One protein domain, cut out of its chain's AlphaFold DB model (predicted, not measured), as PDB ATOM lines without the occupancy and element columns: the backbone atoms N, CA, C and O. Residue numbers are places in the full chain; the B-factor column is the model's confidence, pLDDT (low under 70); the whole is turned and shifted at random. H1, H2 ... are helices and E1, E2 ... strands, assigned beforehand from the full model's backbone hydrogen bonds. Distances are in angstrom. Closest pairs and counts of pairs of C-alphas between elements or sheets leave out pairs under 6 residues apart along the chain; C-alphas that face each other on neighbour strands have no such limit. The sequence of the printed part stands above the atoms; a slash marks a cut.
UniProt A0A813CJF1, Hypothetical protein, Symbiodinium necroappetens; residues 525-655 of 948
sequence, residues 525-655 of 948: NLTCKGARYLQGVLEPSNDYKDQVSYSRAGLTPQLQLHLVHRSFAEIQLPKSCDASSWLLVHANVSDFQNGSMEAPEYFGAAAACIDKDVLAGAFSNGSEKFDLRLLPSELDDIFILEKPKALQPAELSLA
ATOM      1  N   ASN A 525      -4.519 -11.078 209.624       94.75
ATOM      2  CA  ASN A 525      -5.692 -10.224 209.524       94.75
ATOM      3  C   ASN A 525      -6.874 -10.838 210.293       94.75
ATOM      4  O   ASN A 525      -7.507 -11.795 209.830       94.75
ATOM      5  N   LEU A 526      -7.180 -10.260 211.456       96.56
ATOM      6  CA  LEU A 526      -8.334 -10.592 212.286       96.56
ATOM      7  C   LEU A 526      -9.561  -9.780 211.848       96.56
ATOM      8  O   LEU A 526      -9.561  -8.549 211.883       96.56
ATOM      9  N   THR A 527     -10.652 -10.466 211.510       96.12
ATOM     10  CA  THR A 527     -11.956  -9.852 211.216       96.12
ATOM     11  C   THR A 527     -13.026 -10.350 212.196       96.12
ATOM     12  O   THR A 527     -12.977 -11.487 212.654       96.12
ATOM     13  N   CYS A 528     -13.986  -9.498 212.577       95.25
ATOM     14  CA  CYS A 528     -14.933  -9.791 213.666       95.25
ATOM     15  C   CYS A 528     -16.234  -8.983 213.518       95.25
ATOM     16  O   CYS A 528     -16.225  -7.756 213.642       95.25
ATOM     17  N   LYS A 529     -17.368  -9.634 213.218       90.94
ATOM     18  CA  LYS A 529     -18.538  -8.933 212.637       90.94
ATOM     19  C   LYS A 529     -19.196  -7.874 213.534       90.94
ATOM     20  O   LYS A 529     -19.711  -6.903 212.982       90.94
ATOM     21  N   GLY A 530     -19.183  -8.038 214.858       89.38
ATOM     22  CA  GLY A 530     -19.785  -7.089 215.808       89.38
ATOM     23  C   GLY A 530     -18.801  -6.324 216.698       89.38
ATOM     24  O   GLY A 530     -19.247  -5.473 217.455       89.38
ATOM     25  N   ALA A 531     -17.490  -6.571 216.609       92.88
ATOM     26  CA  ALA A 531     -16.469  -5.844 217.376       92.88
ATOM     27  C   ALA A 531     -15.392  -5.275 216.436       92.88
ATOM     28  O   ALA A 531     -14.257  -5.744 216.383       92.88
ATOM     29  N   ARG A 532     -15.762  -4.257 215.641       90.31
ATOM     30  CA  ARG A 532     -14.883  -3.680 214.601       90.31
ATOM     31  C   ARG A 532     -13.571  -3.107 215.142       90.31
ATOM     32  O   ARG A 532     -12.568  -3.150 214.446       90.31
ATOM     33  N   TYR A 533     -13.572  -2.613 216.378       90.88
ATOM     34  CA  TYR A 533     -12.383  -2.073 217.043       90.88
ATOM     35  C   TYR A 533     -11.302  -3.132 217.329       90.88
ATOM     36  O   TYR A 533     -10.139  -2.773 217.507       90.88
ATOM     37  N   LEU A 534     -11.657  -4.422 217.297       93.62
ATOM     38  CA  LEU A 534     -10.727  -5.548 217.414       93.62
ATOM     39  C   LEU A 534     -10.170  -6.020 216.056       93.62
ATOM     40  O   LEU A 534      -9.299  -6.880 216.031       93.62
ATOM     41  N   GLN A 535     -10.649  -5.481 214.926       95.00
ATOM     42  CA  GLN A 535     -10.218  -5.915 213.590       95.00
ATOM     43  C   GLN A 535      -8.893  -5.287 213.151       95.00
ATOM     44  O   GLN A 535      -8.624  -4.122 213.449       95.00
ATOM     45  N   GLY A 536      -8.107  -6.014 212.365       94.25
ATOM     46  CA  GLY A 536      -6.918  -5.487 211.697       94.25
ATOM     47  C   GLY A 536      -5.821  -6.529 211.529       94.25
ATOM     48  O   GLY A 536      -5.977  -7.678 211.934       94.25
ATOM     49  N   VAL A 537      -4.706  -6.097 210.942       94.62
ATOM     50  CA  VAL A 537      -3.498  -6.916 210.802       94.62
ATOM     51  C   VAL A 537      -2.719  -6.902 212.117       94.62
ATOM     52  O   VAL A 537      -2.363  -5.841 212.624       94.62
ATOM     53  N   LEU A 538      -2.509  -8.088 212.677       95.38
ATOM     54  CA  LEU A 538      -1.645  -8.373 213.815       95.38
ATOM     55  C   LEU A 538      -0.305  -8.857 213.247       95.38
ATOM     56  O   LEU A 538      -0.250  -9.945 212.682       95.38
ATOM     57  N   GLU A 539       0.755  -8.068 213.362       93.12
ATOM     58  CA  GLU A 539       2.096  -8.458 212.908       93.12
ATOM     59  C   GLU A 539       2.800  -9.316 213.975       93.12
ATOM     60  O   GLU A 539       2.545  -9.105 215.166       93.12
ATOM     61  N   PRO A 540       3.691 -10.254 213.607       91.12
ATOM     62  CA  PRO A 540       4.537 -10.964 214.568       91.12
ATOM     63  C   PRO A 540       5.291  -9.976 215.472       91.12
ATOM     64  O   PRO A 540       5.740  -8.923 215.017       91.12
ATOM     65  N   SER A 541       5.386 -10.275 216.771       87.88
ATOM     66  CA  SER A 541       5.915  -9.327 217.769       87.88
ATOM     67  C   SER A 541       6.958  -9.901 218.726       87.88
ATOM     68  O   SER A 541       7.867  -9.173 219.104       87.88
ATOM     69  N   ASN A 542       6.865 -11.184 219.085       77.94
ATOM     70  CA  ASN A 542       7.947 -11.941 219.722       77.94
ATOM     71  C   ASN A 542       7.841 -13.415 219.317       77.94
ATOM     72  O   ASN A 542       6.726 -13.947 219.284       77.94
ATOM     73  N   ASP A 543       8.988 -14.062 219.124       73.00
ATOM     74  CA  ASP A 543       9.155 -15.518 219.139       73.00
ATOM     75  C   ASP A 543       9.876 -15.927 220.434       73.00
ATOM     76  O   ASP A 543      10.891 -15.334 220.814       73.00
ATOM     77  N   TYR A 544       9.332 -16.922 221.136       73.88
ATOM     78  CA  TYR A 544       9.975 -17.532 222.292       73.88
ATOM     79  C   TYR A 544       9.612 -19.017 222.407       73.88
ATOM     80  O   TYR A 544       8.467 -19.362 222.704       73.88
ATOM     81  N   LYS A 545      10.622 -19.890 222.273       69.06
ATOM     82  CA  LYS A 545      10.486 -21.361 222.328       69.06
ATOM     83  C   LYS A 545       9.447 -21.896 221.336       69.06
ATOM     84  O   LYS A 545       8.518 -22.599 221.737       69.06
ATOM     85  N   ASP A 546       9.622 -21.541 220.064       66.00
ATOM     86  CA  ASP A 546       8.795 -22.017 218.950       66.00
ATOM     87  C   ASP A 546       7.301 -21.653 219.115       66.00
ATOM     88  O   ASP A 546       6.411 -22.401 218.713       66.00
ATOM     89  N   GLN A 547       7.013 -20.511 219.754       76.06
ATOM     90  CA  GLN A 547       5.660 -19.968 219.890       76.06
ATOM     91  C   GLN A 547       5.675 -18.459 219.653       76.06
ATOM     92  O   GLN A 547       6.323 -17.700 220.382       76.06
ATOM     93  N   VAL A 548       4.900 -18.025 218.662       85.50
ATOM     94  CA  VAL A 548       4.839 -16.623 218.248       85.50
ATOM     95  C   VAL A 548       3.656 -15.904 218.890       85.50
ATOM     96  O   VAL A 548       2.563 -16.443 219.069       85.50
ATOM     97  N   SER A 549       3.879 -14.638 219.226       92.44
ATOM     98  CA  SER A 549       2.855 -13.703 219.688       92.44
ATOM     99  C   SER A 549       2.740 -12.536 218.715       92.44
ATOM    100  O   SER A 549       3.748 -11.979 218.277       92.44
ATOM    101  N   TYR A 550       1.513 -12.132 218.395       95.00
ATOM    102  CA  TYR A 550       1.240 -11.120 217.370       95.00
ATOM    103  C   TYR A 550       0.722  -9.837 218.006       95.00
ATOM    104  O   TYR A 550       0.035  -9.885 219.024       95.00
ATOM    105  N   SER A 551       0.999  -8.687 217.397       94.44
ATOM    106  CA  SER A 551       0.565  -7.379 217.876       94.44
ATOM    107  C   SER A 551       0.019  -6.499 216.753       94.44
ATOM    108  O   SER A 551       0.561  -6.447 215.654       94.44
ATOM    109  N   ARG A 552      -1.054  -5.762 217.034       95.06
ATOM    110  CA  ARG A 552      -1.592  -4.717 216.155       95.06
ATOM    111  C   ARG A 552      -1.421  -3.378 216.850       95.06
ATOM    112  O   ARG A 552      -2.068  -3.143 217.874       95.06
ATOM    113  N   ALA A 553      -0.624  -2.490 216.260       89.25
ATOM    114  CA  ALA A 553      -0.449  -1.124 216.740       89.25
ATOM    115  C   ALA A 553      -1.801  -0.396 216.885       89.25
ATOM    116  O   ALA A 553      -2.633  -0.388 215.973       89.25
ATOM    117  N   GLY A 554      -2.022   0.220 218.046       86.50
ATOM    118  CA  GLY A 554      -3.186   1.057 218.323       86.50
ATOM    119  C   GLY A 554      -2.886   2.544 218.140       86.50
ATOM    120  O   GLY A 554      -1.742   2.975 218.247       86.50
ATOM    121  N   LEU A 555      -3.929   3.359 217.947       83.19
ATOM    122  CA  LEU A 555      -3.806   4.829 218.022       83.19
ATOM    123  C   LEU A 555      -3.433   5.317 219.434       83.19
ATOM    124  O   LEU A 555      -2.926   6.424 219.601       83.19
ATOM    125  N   THR A 556      -3.703   4.494 220.446       83.12
ATOM    126  CA  THR A 556      -3.237   4.639 221.827       83.12
ATOM    127  C   THR A 556      -2.803   3.259 222.339       83.12
ATOM    128  O   THR A 556      -3.252   2.256 221.773       83.12
ATOM    129  N   PRO A 557      -2.006   3.165 223.422       75.25
ATOM    130  CA  PRO A 557      -1.636   1.876 224.017       75.25
ATOM    131  C   PRO A 557      -2.853   1.009 224.373       75.25
ATOM    132  O   PRO A 557      -2.857  -0.186 224.123       75.25
ATOM    133  N   GLN A 558      -3.951   1.616 224.835       76.88
ATOM    134  CA  GLN A 558      -5.191   0.895 225.157       76.88
ATOM    135  C   GLN A 558      -5.885   0.290 223.923       76.88
ATOM    136  O   GLN A 558      -6.700  -0.613 224.063       76.88
ATOM    137  N   LEU A 559      -5.594   0.782 222.715       84.69
ATOM    138  CA  LEU A 559      -6.129   0.254 221.454       84.69
ATOM    139  C   LEU A 559      -5.160  -0.708 220.752       84.69
ATOM    140  O   LEU A 559      -5.524  -1.305 219.733       84.69
ATOM    141  N   GLN A 560      -3.936  -0.848 221.266       93.31
ATOM    142  CA  GLN A 560      -2.995  -1.866 220.823       93.31
ATOM    143  C   GLN A 560      -3.457  -3.220 221.362       93.31
ATOM    144  O   GLN A 560      -3.874  -3.334 222.516       93.31
ATOM    145  N   LEU A 561      -3.424  -4.233 220.501       95.81
ATOM    146  CA  LEU A 561      -3.865  -5.587 220.828       95.81
ATOM    147  C   LEU A 561      -2.728  -6.568 220.614       95.81
ATOM    148  O   LEU A 561      -2.026  -6.469 219.612       95.81
ATOM    149  N   HIS A 562      -2.629  -7.542 221.508       95.31
ATOM    150  CA  HIS A 562      -1.762  -8.700 221.395       95.31
ATOM    151  C   HIS A 562      -2.611  -9.969 221.276       95.31
ATOM    152  O   HIS A 562      -3.548 -10.163 222.051       95.31
ATOM    153  N   LEU A 563      -2.294 -10.830 220.310       96.19
ATOM    154  CA  LEU A 563      -2.797 -12.200 220.223       96.19
ATOM    155  C   LEU A 563      -1.705 -13.117 220.783       96.19
ATOM    156  O   LEU A 563      -0.621 -13.213 220.205       96.19
ATOM    157  N   VAL A 564      -1.981 -13.743 221.927       94.31
ATOM    158  CA  VAL A 564      -0.982 -14.471 222.725       94.31
ATOM    159  C   VAL A 564      -1.478 -15.864 223.088       94.31
ATOM    160  O   VAL A 564      -2.665 -16.059 223.378       94.31
ATOM    161  N   HIS A 565      -0.574 -16.842 223.085       92.50
ATOM    162  CA  HIS A 565      -0.899 -18.192 223.527       92.50
ATOM    163  C   HIS A 565      -1.117 -18.206 225.047       92.50
ATOM    164  O   HIS A 565      -0.449 -17.489 225.800       92.50
ATOM    165  N   ARG A 566      -2.063 -19.024 225.524       89.81
ATOM    166  CA  ARG A 566      -2.510 -19.033 226.927       89.81
ATOM    167  C   ARG A 566      -1.372 -19.248 227.925       89.81
ATOM    168  O   ARG A 566      -1.473 -18.737 229.040       89.81
ATOM    169  N   SER A 567      -0.317 -19.968 227.544       84.81
ATOM    170  CA  SER A 567       0.848 -20.260 228.394       84.81
ATOM    171  C   SER A 567       1.719 -19.049 228.738       84.81
ATOM    172  O   SER A 567       2.452 -19.135 229.716       84.81
ATOM    173  N   PHE A 568       1.642 -17.941 227.989       81.81
ATOM    174  CA  PHE A 568       2.445 -16.729 228.243       81.81
ATOM    175  C   PHE A 568       1.705 -15.629 229.008       81.81
ATOM    176  O   PHE A 568       2.296 -14.636 229.423       81.81
ATOM    177  N   ALA A 569       0.398 -15.785 229.209       81.44
ATOM    178  CA  ALA A 569      -0.394 -14.821 229.955       81.44
ATOM    179  C   ALA A 569      -0.451 -15.190 231.446       81.44
ATOM    180  O   ALA A 569      -1.298 -15.988 231.861       81.44
ATOM    181  N   GLU A 570       0.350 -14.525 232.283       78.00
ATOM    182  CA  GLU A 570       0.204 -14.568 233.754       78.00
ATOM    183  C   GLU A 570      -1.029 -13.780 234.270       78.00
ATOM    184  O   GLU A 570      -1.200 -13.519 235.461       78.00
ATOM    185  N   ILE A 571      -1.945 -13.421 233.368       80.50
ATOM    186  CA  ILE A 571      -3.179 -12.693 233.660       80.50
ATOM    187  C   ILE A 571      -4.151 -13.602 234.432       80.50
ATOM    188  O   ILE A 571      -4.435 -14.737 234.031       80.50
ATOM    189  N   GLN A 572      -4.743 -13.075 235.510       84.19
ATOM    190  CA  GLN A 572      -5.883 -13.711 236.177       84.19
ATOM    191  C   GLN A 572      -7.117 -13.670 235.267       84.19
ATOM    192  O   GLN A 572      -7.859 -12.689 235.235       84.19
ATOM    193  N   LEU A 573      -7.342 -14.752 234.523       86.94
ATOM    194  CA  LEU A 573      -8.522 -14.894 233.678       86.94
ATOM    195  C   LEU A 573      -9.772 -15.275 234.488       86.94
ATOM    196  O   LEU A 573      -9.681 -15.992 235.489       86.94
ATOM    197  N   PRO A 574     -10.973 -14.881 234.030       87.75
ATOM    198  CA  PRO A 574     -12.213 -15.483 234.498       87.75
ATOM    199  C   PRO A 574     -12.276 -16.963 234.102       87.75
ATOM    200  O   PRO A 574     -11.870 -17.329 233.000       87.75
ATOM    201  N   LYS A 575     -12.919 -17.792 234.937       89.06
ATOM    202  CA  LYS A 575     -13.089 -19.246 234.704       89.06
ATOM    203  C   LYS A 575     -13.685 -19.626 233.341       89.06
ATOM    204  O   LYS A 575     -13.543 -20.752 232.881       89.06
ATOM    205  N   SER A 576     -14.371 -18.692 232.681       88.50
ATOM    206  CA  SER A 576     -14.881 -18.849 231.314       88.50
ATOM    207  C   SER A 576     -13.794 -18.934 230.234       88.50
ATOM    208  O   SER A 576     -14.148 -19.111 229.070       88.50
ATOM    209  N   CYS A 577     -12.515 -18.784 230.596       92.25
ATOM    210  CA  CYS A 577     -11.362 -18.873 229.699       92.25
ATOM    211  C   CYS A 577     -10.291 -19.873 230.171       92.25
ATOM    212  O   CYS A 577      -9.199 -19.913 229.608       92.25
ATOM    213  N   ASP A 578     -10.592 -20.704 231.176       89.00
ATOM    214  CA  ASP A 578      -9.669 -21.741 231.670       89.00
ATOM    215  C   ASP A 578      -9.347 -22.796 230.589       89.00
ATOM    216  O   ASP A 578      -8.316 -23.457 230.659       89.00
ATOM    217  N   ALA A 579     -10.224 -22.944 229.588       89.75
ATOM    218  CA  ALA A 579     -10.086 -23.875 228.466       89.75
ATOM    219  C   ALA A 579      -9.586 -23.221 227.160       89.75
ATOM    220  O   ALA A 579      -9.545 -23.887 226.128       89.75
ATOM    221  N   SER A 580      -9.259 -21.926 227.171       90.19
ATOM    222  CA  SER A 580      -8.907 -21.187 225.954       90.19
ATOM    223  C   SER A 580      -7.430 -21.356 225.593       90.19
ATOM    224  O   SER A 580      -6.567 -21.163 226.446       90.19
ATOM    225  N   SER A 581      -7.134 -21.679 224.330       90.62
ATOM    226  CA  SER A 581      -5.765 -21.824 223.805       90.62
ATOM    227  C   SER A 581      -5.111 -20.473 223.520       90.62
ATOM    228  O   SER A 581      -3.932 -20.283 223.801       90.62
ATOM    229  N   TRP A 582      -5.886 -19.516 223.003       95.62
ATOM    230  CA  TRP A 582      -5.402 -18.186 222.632       95.62
ATOM    231  C   TRP A 582      -6.211 -17.089 223.327       95.62
ATOM    232  O   TRP A 582      -7.402 -17.245 223.622       95.62
ATOM    233  N   LEU A 583      -5.554 -15.960 223.581       96.31
ATOM    234  CA  LEU A 583      -6.129 -14.776 224.207       96.31
ATOM    235  C   LEU A 583      -5.871 -13.552 223.336       96.31
ATOM    236  O   LEU A 583      -4.789 -13.402 222.769       96.31
ATOM    237  N   LEU A 584      -6.847 -12.650 223.297       96.31
ATOM    238  CA  LEU A 584      -6.675 -11.302 222.775       96.31
ATOM    239  C   LEU A 584      -6.560 -10.351 223.970       96.31
ATOM    240  O   LEU A 584      -7.454 -10.324 224.817       96.31
ATOM    241  N   VAL A 585      -5.461  -9.609 224.064       95.25
ATOM    242  CA  VAL A 585      -5.056  -8.831 225.245       95.25
ATOM    243  C   VAL A 585      -4.778  -7.381 224.840       95.25
ATOM    244  O   VAL A 585      -4.111  -7.143 223.838       95.25
ATOM    245  N   HIS A 586      -5.282  -6.405 225.596       94.00
ATOM    246  CA  HIS A 586      -4.955  -4.986 225.401       94.00
ATOM    247  C   HIS A 586      -3.566  -4.672 225.946       94.00
ATOM    248  O   HIS A 586      -3.275  -5.066 227.071       94.00
ATOM    249  N   ALA A 587      -2.745  -3.922 225.209       90.44
ATOM    250  CA  ALA A 587      -1.388  -3.620 225.658       90.44
ATOM    251  C   ALA A 587      -1.363  -2.821 226.974       90.44
ATOM    252  O   ALA A 587      -2.087  -1.834 227.155       90.44
ATOM    253  N   ASN A 588      -0.481  -3.226 227.883       89.81
ATOM    254  CA  ASN A 588      -0.153  -2.521 229.114       89.81
ATOM    255  C   ASN A 588       1.193  -1.798 228.970       89.81
ATOM    256  O   ASN A 588       2.107  -2.280 228.312       89.81
ATOM    257  N   VAL A 589       1.364  -0.680 229.676       82.75
ATOM    258  CA  VAL A 589       2.681  -0.029 229.826       82.75
ATOM    259  C   VAL A 589       3.687  -0.888 230.604       82.75
ATOM    260  O   VAL A 589       4.874  -0.575 230.609       82.75
ATOM    261  N   SER A 590       3.204  -1.940 231.270       82.56
ATOM    262  CA  SER A 590       4.010  -2.940 231.971       82.56
ATOM    263  C   SER A 590       4.289  -4.207 231.151       82.56
ATOM    264  O   SER A 590       4.993  -5.068 231.664       82.56
ATOM    265  N   ASP A 591       3.737  -4.359 229.938       81.81
ATOM    266  CA  ASP A 591       3.985  -5.549 229.107       81.81
ATOM    267  C   ASP A 591       5.468  -5.614 228.721       81.81
ATOM    268  O   ASP A 591       6.021  -4.665 228.156       81.81
ATOM    269  N   PHE A 592       6.127  -6.729 229.036       73.69
ATOM    270  CA  PHE A 592       7.575  -6.855 228.906       73.69
ATOM    271  C   PHE A 592       7.939  -7.619 227.631       73.69
ATOM    272  O   PHE A 592       8.150  -8.830 227.630       73.69
ATOM    273  N   GLN A 593       8.027  -6.881 226.521       64.31
ATOM    274  CA  GLN A 593       8.570  -7.368 225.247       64.31
ATOM    275  C   GLN A 593      10.088  -7.137 225.200       64.31
ATOM    276  O   GLN A 593      10.583  -6.278 224.473       64.31
ATOM    277  N   ASN A 594      10.838  -7.852 226.039       52.19
ATOM    278  CA  ASN A 594      12.294  -7.754 226.042       52.19
ATOM    279  C   ASN A 594      12.887  -8.744 225.032       52.19
ATOM    280  O   ASN A 594      12.731  -9.952 225.187       52.19
ATOM    281  N   GLY A 595      13.597  -8.239 224.019       52.28
ATOM    282  CA  GLY A 595      14.185  -9.025 222.923       52.28
ATOM    283  C   GLY A 595      15.382  -9.904 223.318       52.28
ATOM    284  O   GLY A 595      16.348 -10.005 222.564       52.28
ATOM    285  N   SER A 596      15.367 -10.505 224.511       48.97
ATOM    286  CA  SER A 596      16.428 -11.367 225.030       48.97
ATOM    287  C   SER A 596      15.869 -12.539 225.843       48.97
ATOM    288  O   SER A 596      15.442 -12.322 226.970       48.97
ATOM    289  N   MET A 597      15.955 -13.761 225.296       54.22
ATOM    290  CA  MET A 597      15.966 -15.103 225.938       54.22
ATOM    291  C   MET A 597      15.002 -15.451 227.104       54.22
ATOM    292  O   MET A 597      15.067 -16.567 227.623       54.22
ATOM    293  N   GLU A 598      14.092 -14.573 227.500       68.62
ATOM    294  CA  GLU A 598      13.074 -14.767 228.535       68.62
ATOM    295  C   GLU A 598      11.680 -14.731 227.891       68.62
ATOM    296  O   GLU A 598      11.514 -14.221 226.782       68.62
ATOM    297  N   ALA A 599      10.684 -15.337 228.542       71.88
ATOM    298  CA  ALA A 599       9.332 -15.381 227.991       71.88
ATOM    299  C   ALA A 599       8.724 -13.965 227.970       71.88
ATOM    300  O   ALA A 599       8.877 -13.248 228.958       71.88
ATOM    301  N   PRO A 600       8.014 -13.555 226.903       80.12
ATOM    302  CA  PRO A 600       7.317 -12.276 226.901       80.12
ATOM    303  C   PRO A 600       6.166 -12.305 227.917       80.12
ATOM    304  O   PRO A 600       5.256 -13.131 227.816       80.12
ATOM    305  N   GLU A 601       6.202 -11.397 228.892       84.12
ATOM    306  CA  GLU A 601       5.198 -11.312 229.957       84.12
ATOM    307  C   GLU A 601       4.131 -10.265 229.610       84.12
ATOM    308  O   GLU A 601       4.410  -9.067 229.496       84.12
ATOM    309  N   TYR A 602       2.889 -10.728 229.456       87.62
ATOM    310  CA  TYR A 602       1.733  -9.888 229.140       87.62
ATOM    311  C   TYR A 602       0.875  -9.654 230.391       87.62
ATOM    312  O   TYR A 602       0.265 -10.579 230.927       87.62
ATOM    313  N   PHE A 603       0.796  -8.395 230.824       87.69
ATOM    314  CA  PHE A 603       0.046  -7.882 231.979       87.69
ATOM    315  C   PHE A 603      -1.186  -7.056 231.576       87.69
ATOM    316  O   PHE A 603      -1.840  -6.428 232.418       87.69
ATOM    317  N   GLY A 604      -1.486  -7.002 230.282       88.00
ATOM    318  CA  GLY A 604      -2.691  -6.411 229.725       88.00
ATOM    319  C   GLY A 604      -4.001  -6.979 230.265       88.00
ATOM    320  O   GLY A 604      -4.075  -8.088 230.795       88.00
ATOM    321  N   ALA A 605      -5.084  -6.221 230.095       91.44
ATOM    322  CA  ALA A 605      -6.420  -6.761 230.305       91.44
ATOM    323  C   ALA A 605      -6.778  -7.677 229.126       91.44
ATOM    324  O   ALA A 605      -6.691  -7.265 227.967       91.44
ATOM    325  N   ALA A 606      -7.203  -8.909 229.405       93.94
ATOM    326  CA  ALA A 606      -7.752  -9.775 228.369       93.94
ATOM    327  C   ALA A 606      -9.053  -9.157 227.820       93.94
ATOM    328  O   ALA A 606     -10.007  -8.931 228.564       93.94
ATOM    329  N   ALA A 607      -9.089  -8.897 226.516       95.00
ATOM    330  CA  ALA A 607     -10.286  -8.478 225.796       95.00
ATOM    331  C   ALA A 607     -11.218  -9.679 225.588       95.00
ATOM    332  O   ALA A 607     -12.433  -9.633 225.799       95.00
ATOM    333  N   ALA A 608     -10.621 -10.785 225.141       96.62
ATOM    334  CA  ALA A 608     -11.352 -11.937 224.657       96.62
ATOM    335  C   ALA A 608     -10.535 -13.226 224.728       96.62
ATOM    336  O   ALA A 608      -9.305 -13.213 224.768       96.62
ATOM    337  N   CYS A 609     -11.251 -14.343 224.687       96.81
ATOM    338  CA  CYS A 609     -10.695 -15.682 224.787       96.81
ATOM    339  C   CYS A 609     -11.137 -16.548 223.601       96.81
ATOM    340  O   CYS A 609     -12.237 -16.370 223.065       96.81
ATOM    341  N   ILE A 610     -10.268 -17.475 223.197       97.00
ATOM    342  CA  ILE A 610     -10.420 -18.303 222.001       97.00
ATOM    343  C   ILE A 610     -10.208 -19.777 222.382       97.00
ATOM    344  O   ILE A 610      -9.107 -20.191 222.743       97.00
ATOM    345  N   ASP A 611     -11.269 -20.580 222.286       93.44
ATOM    346  CA  ASP A 611     -11.305 -21.989 222.733       93.44
ATOM    347  C   ASP A 611     -10.776 -23.000 221.693       93.44
ATOM    348  O   ASP A 611     -11.067 -24.194 221.763       93.44
ATOM    349  N   LYS A 612     -10.032 -22.525 220.692       91.88
ATOM    350  CA  LYS A 612      -9.438 -23.336 219.624       91.88
ATOM    351  C   LYS A 612      -8.051 -22.796 219.300       91.88
ATOM    352  O   LYS A 612      -7.822 -21.589 219.383       91.88
ATOM    353  N   ASP A 613      -7.157 -23.673 218.860       87.88
ATOM    354  CA  ASP A 613      -5.940 -23.256 218.177       87.88
ATOM    355  C   ASP A 613      -6.275 -22.676 216.791       87.88
ATOM    356  O   ASP A 613      -6.440 -23.387 215.797       87.88
ATOM    357  N   VAL A 614      -6.484 -21.360 216.762       91.94
ATOM    358  CA  VAL A 614      -6.834 -20.614 215.547       91.94
ATOM    359  C   VAL A 614      -5.635 -20.355 214.649       91.94
ATOM    360  O   VAL A 614      -5.817 -20.044 213.475       91.94
ATOM    361  N   LEU A 615      -4.425 -20.488 215.189       88.88
ATOM    362  CA  LEU A 615      -3.194 -20.125 214.511       88.88
ATOM    363  C   LEU A 615      -2.743 -21.263 213.596       88.88
ATOM    364  O   LEU A 615      -2.681 -21.065 212.381       88.88
ATOM    365  N   ALA A 616      -2.661 -22.487 214.126       81.50
ATOM    366  CA  ALA A 616      -2.501 -23.689 213.307       81.50
ATOM    367  C   ALA A 616      -3.590 -23.802 212.219       81.50
ATOM    368  O   ALA A 616      -3.307 -24.188 211.084       81.50
ATOM    369  N   GLY A 617      -4.833 -23.410 212.530       81.06
ATOM    370  CA  GLY A 617      -5.929 -23.344 211.558       81.06
ATOM    371  C   GLY A 617      -5.717 -22.303 210.450       81.06
ATOM    372  O   GLY A 617      -5.985 -22.594 209.284       81.06
ATOM    373  N   ALA A 618      -5.227 -21.106 210.784       87.56
ATOM    374  CA  ALA A 618      -5.010 -20.026 209.822       87.56
ATOM    375  C   ALA A 618      -3.834 -20.313 208.874       87.56
ATOM    376  O   ALA A 618      -3.961 -20.067 207.676       87.56
ATOM    377  N   PHE A 619      -2.734 -20.891 209.368       80.94
ATOM    378  CA  PHE A 619      -1.593 -21.274 208.527       80.94
ATOM    379  C   PHE A 619      -1.873 -22.515 207.665       80.94
ATOM    380  O   PHE A 619      -1.475 -22.546 206.503       80.94
ATOM    381  N   SER A 620      -2.621 -23.505 208.173       68.31
ATOM    382  CA  SER A 620      -2.993 -24.693 207.382       68.31
ATOM    383  C   SER A 620      -4.043 -24.409 206.298       68.31
ATOM    384  O   SER A 620      -3.931 -24.937 205.194       68.31
ATOM    385  N   ASN A 621      -5.048 -23.569 206.580       76.19
ATOM    386  CA  ASN A 621      -6.192 -23.340 205.683       76.19
ATOM    387  C   ASN A 621      -6.181 -21.971 204.971       76.19
ATOM    388  O   ASN A 621      -7.092 -21.671 204.196       76.19
ATOM    389  N   GLY A 622      -5.220 -21.093 205.273       78.12
ATOM    390  CA  GLY A 622      -5.197 -19.684 204.852       78.12
ATOM    391  C   GLY A 622      -6.160 -18.774 205.636       78.12
ATOM    392  O   GLY A 622      -5.904 -17.573 205.773       78.12
ATOM    393  N   SER A 623      -7.251 -19.327 206.182       88.12
ATOM    394  CA  SER A 623      -8.095 -18.685 207.191       88.12
ATOM    395  C   SER A 623      -8.796 -19.686 208.113       88.12
ATOM    396  O   SER A 623      -9.137 -20.798 207.715       88.12
ATOM    397  N   GLU A 624      -9.057 -19.269 209.352       93.75
ATOM    398  CA  GLU A 624      -9.746 -20.055 210.374       93.75
ATOM    399  C   GLU A 624     -10.903 -19.256 210.986       93.75
ATOM    400  O   GLU A 624     -10.761 -18.075 211.311       93.75
ATOM    401  N   LYS A 625     -12.065 -19.904 211.149       95.81
ATOM    402  CA  LYS A 625     -13.307 -19.282 211.636       95.81
ATOM    403  C   LYS A 625     -13.640 -19.791 213.022       95.81
ATOM    404  O   LYS A 625     -13.725 -20.994 213.248       95.81
ATOM    405  N   PHE A 626     -13.891 -18.869 213.938       96.56
ATOM    406  CA  PHE A 626     -14.066 -19.183 215.349       96.56
ATOM    407  C   PHE A 626     -15.000 -18.187 216.034       96.56
ATOM    408  O   PHE A 626     -15.299 -17.112 215.512       96.56
ATOM    409  N   ASP A 627     -15.451 -18.552 217.229       96.19
ATOM    410  CA  ASP A 627     -16.209 -17.668 218.103       96.19
ATOM    411  C   ASP A 627     -15.264 -17.003 219.112       96.19
ATOM    412  O   ASP A 627     -14.681 -17.654 219.979       96.19
ATOM    413  N   LEU A 628     -15.123 -15.684 218.998       96.38
ATOM    414  CA  LEU A 628     -14.382 -14.832 219.920       96.38
ATOM    415  C   LEU A 628     -15.274 -14.530 221.136       96.38
ATOM    416  O   LEU A 628     -16.296 -13.845 221.013       96.38
ATOM    417  N   ARG A 629     -14.907 -15.045 222.318       97.06
ATOM    418  CA  ARG A 629     -15.649 -14.819 223.568       97.06
ATOM    419  C   ARG A 629     -15.125 -13.564 224.263       97.06
ATOM    420  O   ARG A 629     -14.065 -13.609 224.880       97.06
ATOM    421  N   LEU A 630     -15.867 -12.464 224.169       96.38
ATOM    422  CA  LEU A 630     -15.529 -11.197 224.828       96.38
ATOM    423  C   LEU A 630     -15.745 -11.296 226.342       96.38
ATOM    424  O   LEU A 630     -16.744 -11.867 226.796       96.38
ATOM    425  N   LEU A 631     -14.834 -10.719 227.125       95.69
ATOM    426  CA  LEU A 631     -14.968 -10.667 228.578       95.69
ATOM    427  C   LEU A 631     -15.960  -9.581 229.034       95.69
ATOM    428  O   LEU A 631     -16.166  -8.599 228.322       95.69
ATOM    429  N   PRO A 632     -16.568  -9.706 230.233       93.62
ATOM    430  CA  PRO A 632     -17.504  -8.703 230.749       93.62
ATOM    431  C   PRO A 632     -16.928  -7.282 230.815       93.62
ATOM    432  O   PRO A 632     -17.666  -6.330 230.601       93.62
ATOM    433  N   SER A 633     -15.618  -7.145 231.045       90.88
ATOM    434  CA  SER A 633     -14.896  -5.866 230.993       90.88
ATOM    435  C   SER A 633     -15.048  -5.151 229.647       90.88
ATOM    436  O   SER A 633     -15.326  -3.958 229.641       90.88
ATOM    437  N   GLU A 634     -14.960  -5.877 228.529       92.31
ATOM    438  CA  GLU A 634     -15.180  -5.321 227.183       92.31
ATOM    439  C   GLU A 634     -16.652  -5.007 226.923       92.31
ATOM    440  O   GLU A 634     -16.996  -4.007 226.299       92.31
ATOM    441  N   LEU A 635     -17.558  -5.858 227.408       91.38
ATOM    442  CA  LEU A 635     -18.996  -5.659 227.210       91.38
ATOM    443  C   LEU A 635     -19.529  -4.438 227.969       91.38
ATOM    444  O   LEU A 635     -20.574  -3.898 227.591       91.38
ATOM    445  N   ASP A 636     -18.834  -4.011 229.024       91.12
ATOM    446  CA  ASP A 636     -19.195  -2.882 229.877       91.12
ATOM    447  C   ASP A 636     -18.364  -1.608 229.671       91.12
ATOM    448  O   ASP A 636     -18.663  -0.602 230.319       91.12
ATOM    449  N   ASP A 637     -17.428  -1.587 228.715       86.19
ATOM    450  CA  ASP A 637     -16.685  -0.371 228.372       86.19
ATOM    451  C   ASP A 637     -17.625   0.736 227.837       86.19
ATOM    452  O   ASP A 637     -18.425   0.554 226.913       86.19
ATOM    453  N   ILE A 638     -17.515   1.917 228.447       85.88
ATOM    454  CA  ILE A 638     -18.275   3.130 228.130       85.88
ATOM    455  C   ILE A 638     -17.865   3.791 226.805       85.88
ATOM    456  O   ILE A 638     -18.622   4.607 226.279       85.88
ATOM    457  N   PHE A 639     -16.684   3.473 226.268       81.75
ATOM    458  CA  PHE A 639     -16.168   4.025 225.014       81.75
ATOM    459  C   PHE A 639     -16.677   3.272 223.772       81.75
ATOM    460  O   PHE A 639     -16.574   3.785 222.654       81.75
ATOM    461  N   ILE A 640     -17.284   2.093 223.944       83.44
ATOM    462  CA  ILE A 640     -17.835   1.290 222.848       83.44
ATOM    463  C   ILE A 640     -19.286   1.718 222.565       83.44
ATOM    464  O   ILE A 640     -20.232   1.311 223.239       83.44
ATOM    465  N   LEU A 641     -19.466   2.535 221.521       83.06
ATOM    466  CA  LEU A 641     -20.767   3.102 221.125       83.06
ATOM    467  C   LEU A 641     -21.828   2.055 220.734       83.06
ATOM    468  O   LEU A 641     -23.020   2.292 220.920       83.06
ATOM    469  N   GLU A 642     -21.412   0.915 220.182       88.81
ATOM    470  CA  GLU A 642     -22.288  -0.200 219.808       88.81
ATOM    471  C   GLU A 642     -21.833  -1.449 220.568       88.81
ATOM    472  O   GLU A 642     -20.875  -2.109 220.165       88.81
ATOM    473  N   LYS A 643     -22.488  -1.747 221.700       89.06
ATOM    474  CA  LYS A 643     -22.097  -2.862 222.574       89.06
ATOM    475  C   LYS A 643     -22.139  -4.201 221.815       89.06
ATOM    476  O   LYS A 643     -23.224  -4.610 221.385       89.06
ATOM    477  N   PRO A 644     -21.009  -4.921 221.681       93.69
ATOM    478  CA  PRO A 644     -21.006  -6.240 221.070       93.69
ATOM    479  C   PRO A 644     -21.752  -7.259 221.945       93.69
ATOM    480  O   PRO A 644     -21.983  -7.073 223.138       93.69
ATOM    481  N   LYS A 645     -22.123  -8.391 221.345       95.00
ATOM    482  CA  LYS A 645     -22.557  -9.588 222.085       95.00
ATOM    483  C   LYS A 645     -21.338 -10.297 222.679       95.00
ATOM    484  O   LYS A 645     -20.293 -10.317 222.034       95.00
ATOM    485  N   ALA A 646     -21.519 -10.974 223.815       94.50
ATOM    486  CA  ALA A 646     -20.488 -11.772 224.495       94.50
ATOM    487  C   ALA A 646     -19.796 -12.832 223.616       94.50
ATOM    488  O   ALA A 646     -18.649 -13.183 223.869       94.50
ATOM    489  N   LEU A 647     -20.483 -13.333 222.587       96.50
ATOM    490  CA  LEU A 647     -19.910 -14.208 221.569       96.50
ATOM    491  C   LEU A 647     -19.937 -13.485 220.217       96.50
ATOM    492  O   LEU A 647     -21.001 -13.008 219.799       96.50
ATOM    493  N   GLN A 648     -18.786 -13.394 219.552       96.00
ATOM    494  CA  GLN A 648     -18.640 -12.777 218.237       96.00
ATOM    495  C   GLN A 648     -18.069 -13.761 217.212       96.00
ATOM    496  O   GLN A 648     -16.987 -14.289 217.449       96.00
ATOM    497  N   PRO A 649     -18.704 -13.941 216.040       96.81
ATOM    498  CA  PRO A 649     -18.092 -14.701 214.962       96.81
ATOM    499  C   PRO A 649     -16.922 -13.902 214.373       96.81
ATOM    500  O   PRO A 649     -17.101 -12.771 213.889       96.81
ATOM    501  N   ALA A 650     -15.746 -14.518 214.405       97.12
ATOM    502  CA  ALA A 650     -14.480 -13.978 213.944       97.12
ATOM    503  C   ALA A 650     -13.809 -14.907 212.918       97.12
ATOM    504  O   ALA A 650     -14.136 -16.089 212.795       97.12
ATOM    505  N   GLU A 651     -12.884 -14.342 212.152       96.75
ATOM    506  CA  GLU A 651     -12.071 -15.050 211.166       96.75
ATOM    507  C   GLU A 651     -10.651 -14.483 211.212       96.75
ATOM    508  O   GLU A 651     -10.466 -13.272 211.062       96.75
ATOM    509  N   LEU A 652      -9.673 -15.356 211.458       95.81
ATOM    510  CA  LEU A 652      -8.244 -15.054 211.439       95.81
ATOM    511  C   LEU A 652      -7.707 -15.557 210.102       95.81
ATOM    512  O   LEU A 652      -7.905 -16.718 209.758       95.81
ATOM    513  N   SER A 653      -7.089 -14.681 209.322       92.81
ATOM    514  CA  SER A 653      -6.615 -14.984 207.967       92.81
ATOM    515  C   SER A 653      -5.186 -14.503 207.789       92.81
ATOM    516  O   SER A 653      -4.803 -13.515 208.410       92.81
ATOM    517  N   LEU A 654      -4.402 -15.165 206.943       87.81
ATOM    518  CA  LEU A 654      -3.046 -14.707 206.639       87.81
ATOM    519  C   LEU A 654      -3.112 -13.325 205.968       87.81
ATOM    520  O   LEU A 654      -3.810 -13.138 204.965       87.81
ATOM    521  N   ALA A 655      -2.420 -12.337 206.532       85.75
ATOM    522  CA  ALA A 655      -2.385 -10.990 205.989       85.75
ATOM    523  C   ALA A 655      -1.483 -10.967 204.753       85.75
ATOM    524  O   ALA A 655      -0.257 -10.984 204.840       85.75
TER     525      ALA A 655
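What this domain is: This is residues 525 to 655 of the 948 residues of the protein "Hypothetical protein" of Symbiodinium necroappetens (UniProt A0A813CJF1). The model is a closed barrel of eight antiparallel strands, E1 to E8 in chain order round the ring, with E8 closing back on E1. A short helix, H1, packs on the outside of the barrel at E7 and E8, and two long loops, residues 566 to 581 and 587 to 605, join E4 to E5 and E5 to E6. The printed part has 131 residues with two named helices and eight named strands, in the order E1 E2 E3 E4 E5 E6 H1 E7 H2 E8; the class is mostly strand, though under half of the residues are in named elements. It is compact, with a radius of gyration of the C-alphas of 13.8 A and spans of 41 by 34 by 30 A.

How they stand to each other: E1, residues 525 to 528, forms a hairpin with E2, residues 536 to 543, with N 526 and O 536 2.9 A apart. E2 pairs with E1 over residues 536 to 537 and with E3, residues 548 to 552, over 539 to 543, a staggered pairing; N 539 and O 551 are 2.8 A apart. E4, residues 561 to 565, is antiparallel to E3, with N 563 and O 550 at 2.8 A. E5, residues 582 to 586, follows with N 562 and O 585 at 2.8 A, and E6, residues 606 to 610, with N 584 and O 608 at 2.9 A. E1 to E6 are a meander, each strand the antiparallel neighbour of the one before. E7, residues 623 to 630, bends by 50 degrees at residue 626; it is the antiparallel neighbour of E6, with N 609 and O 629 at 2.9 A, and of E8, residues 647 to 654, with N 624 and O 652 at 2.8 A. E8 and E1 close the barrel, with N 525 and O 653 at 2.7 A. H1, residues 614 to 621, is on the barrel, outside it, at a height over the sheet of 6.7 A. It lies only just over E8, with 3 of its C-alphas falling on that strand, and runs slantwise to the strands, at 55 degrees to E8 on the local plane. The closest C-alphas of H1 and E8, those of Ala 618 and Ser 653, are 5.6 A apart. H2, residues 632 to 635, is on the barrel too; its closest C-alpha to E6 is that of Glu 634, 6.0 A from that of Ala 607. H1 and H2 are apart. Every O i to N i+4 pair of H1 is within hydrogen-bond range; H2 is too short for one.

Where its parts are: E1 begins at C-alpha 525, (-5.692, -10.224, 209.524). E2 is 20.4 A long, E7 20.6 A and E8 22.5 A, from first to last C-alpha; H1 is 10.3 A. H1 begins at C-alpha 614, (-6.834, -20.614, 215.547), and E8 ends at C-alpha 654, (-3.046, -14.707, 206.639).

The domain as a whole: The C-alphas farthest apart, those of Met 597 and Glu 642, are 41.5 A apart, while the first and last printed, Asn 525 and Ala 655, are 4.9 A apart. The printed part has no cut. The links E4 to E5, E5 to E6 and H2 to E8 are long. The mean pLDDT of the printed part is 87.4; residues 545 to 546, 593 to 598 and 620 are under 70.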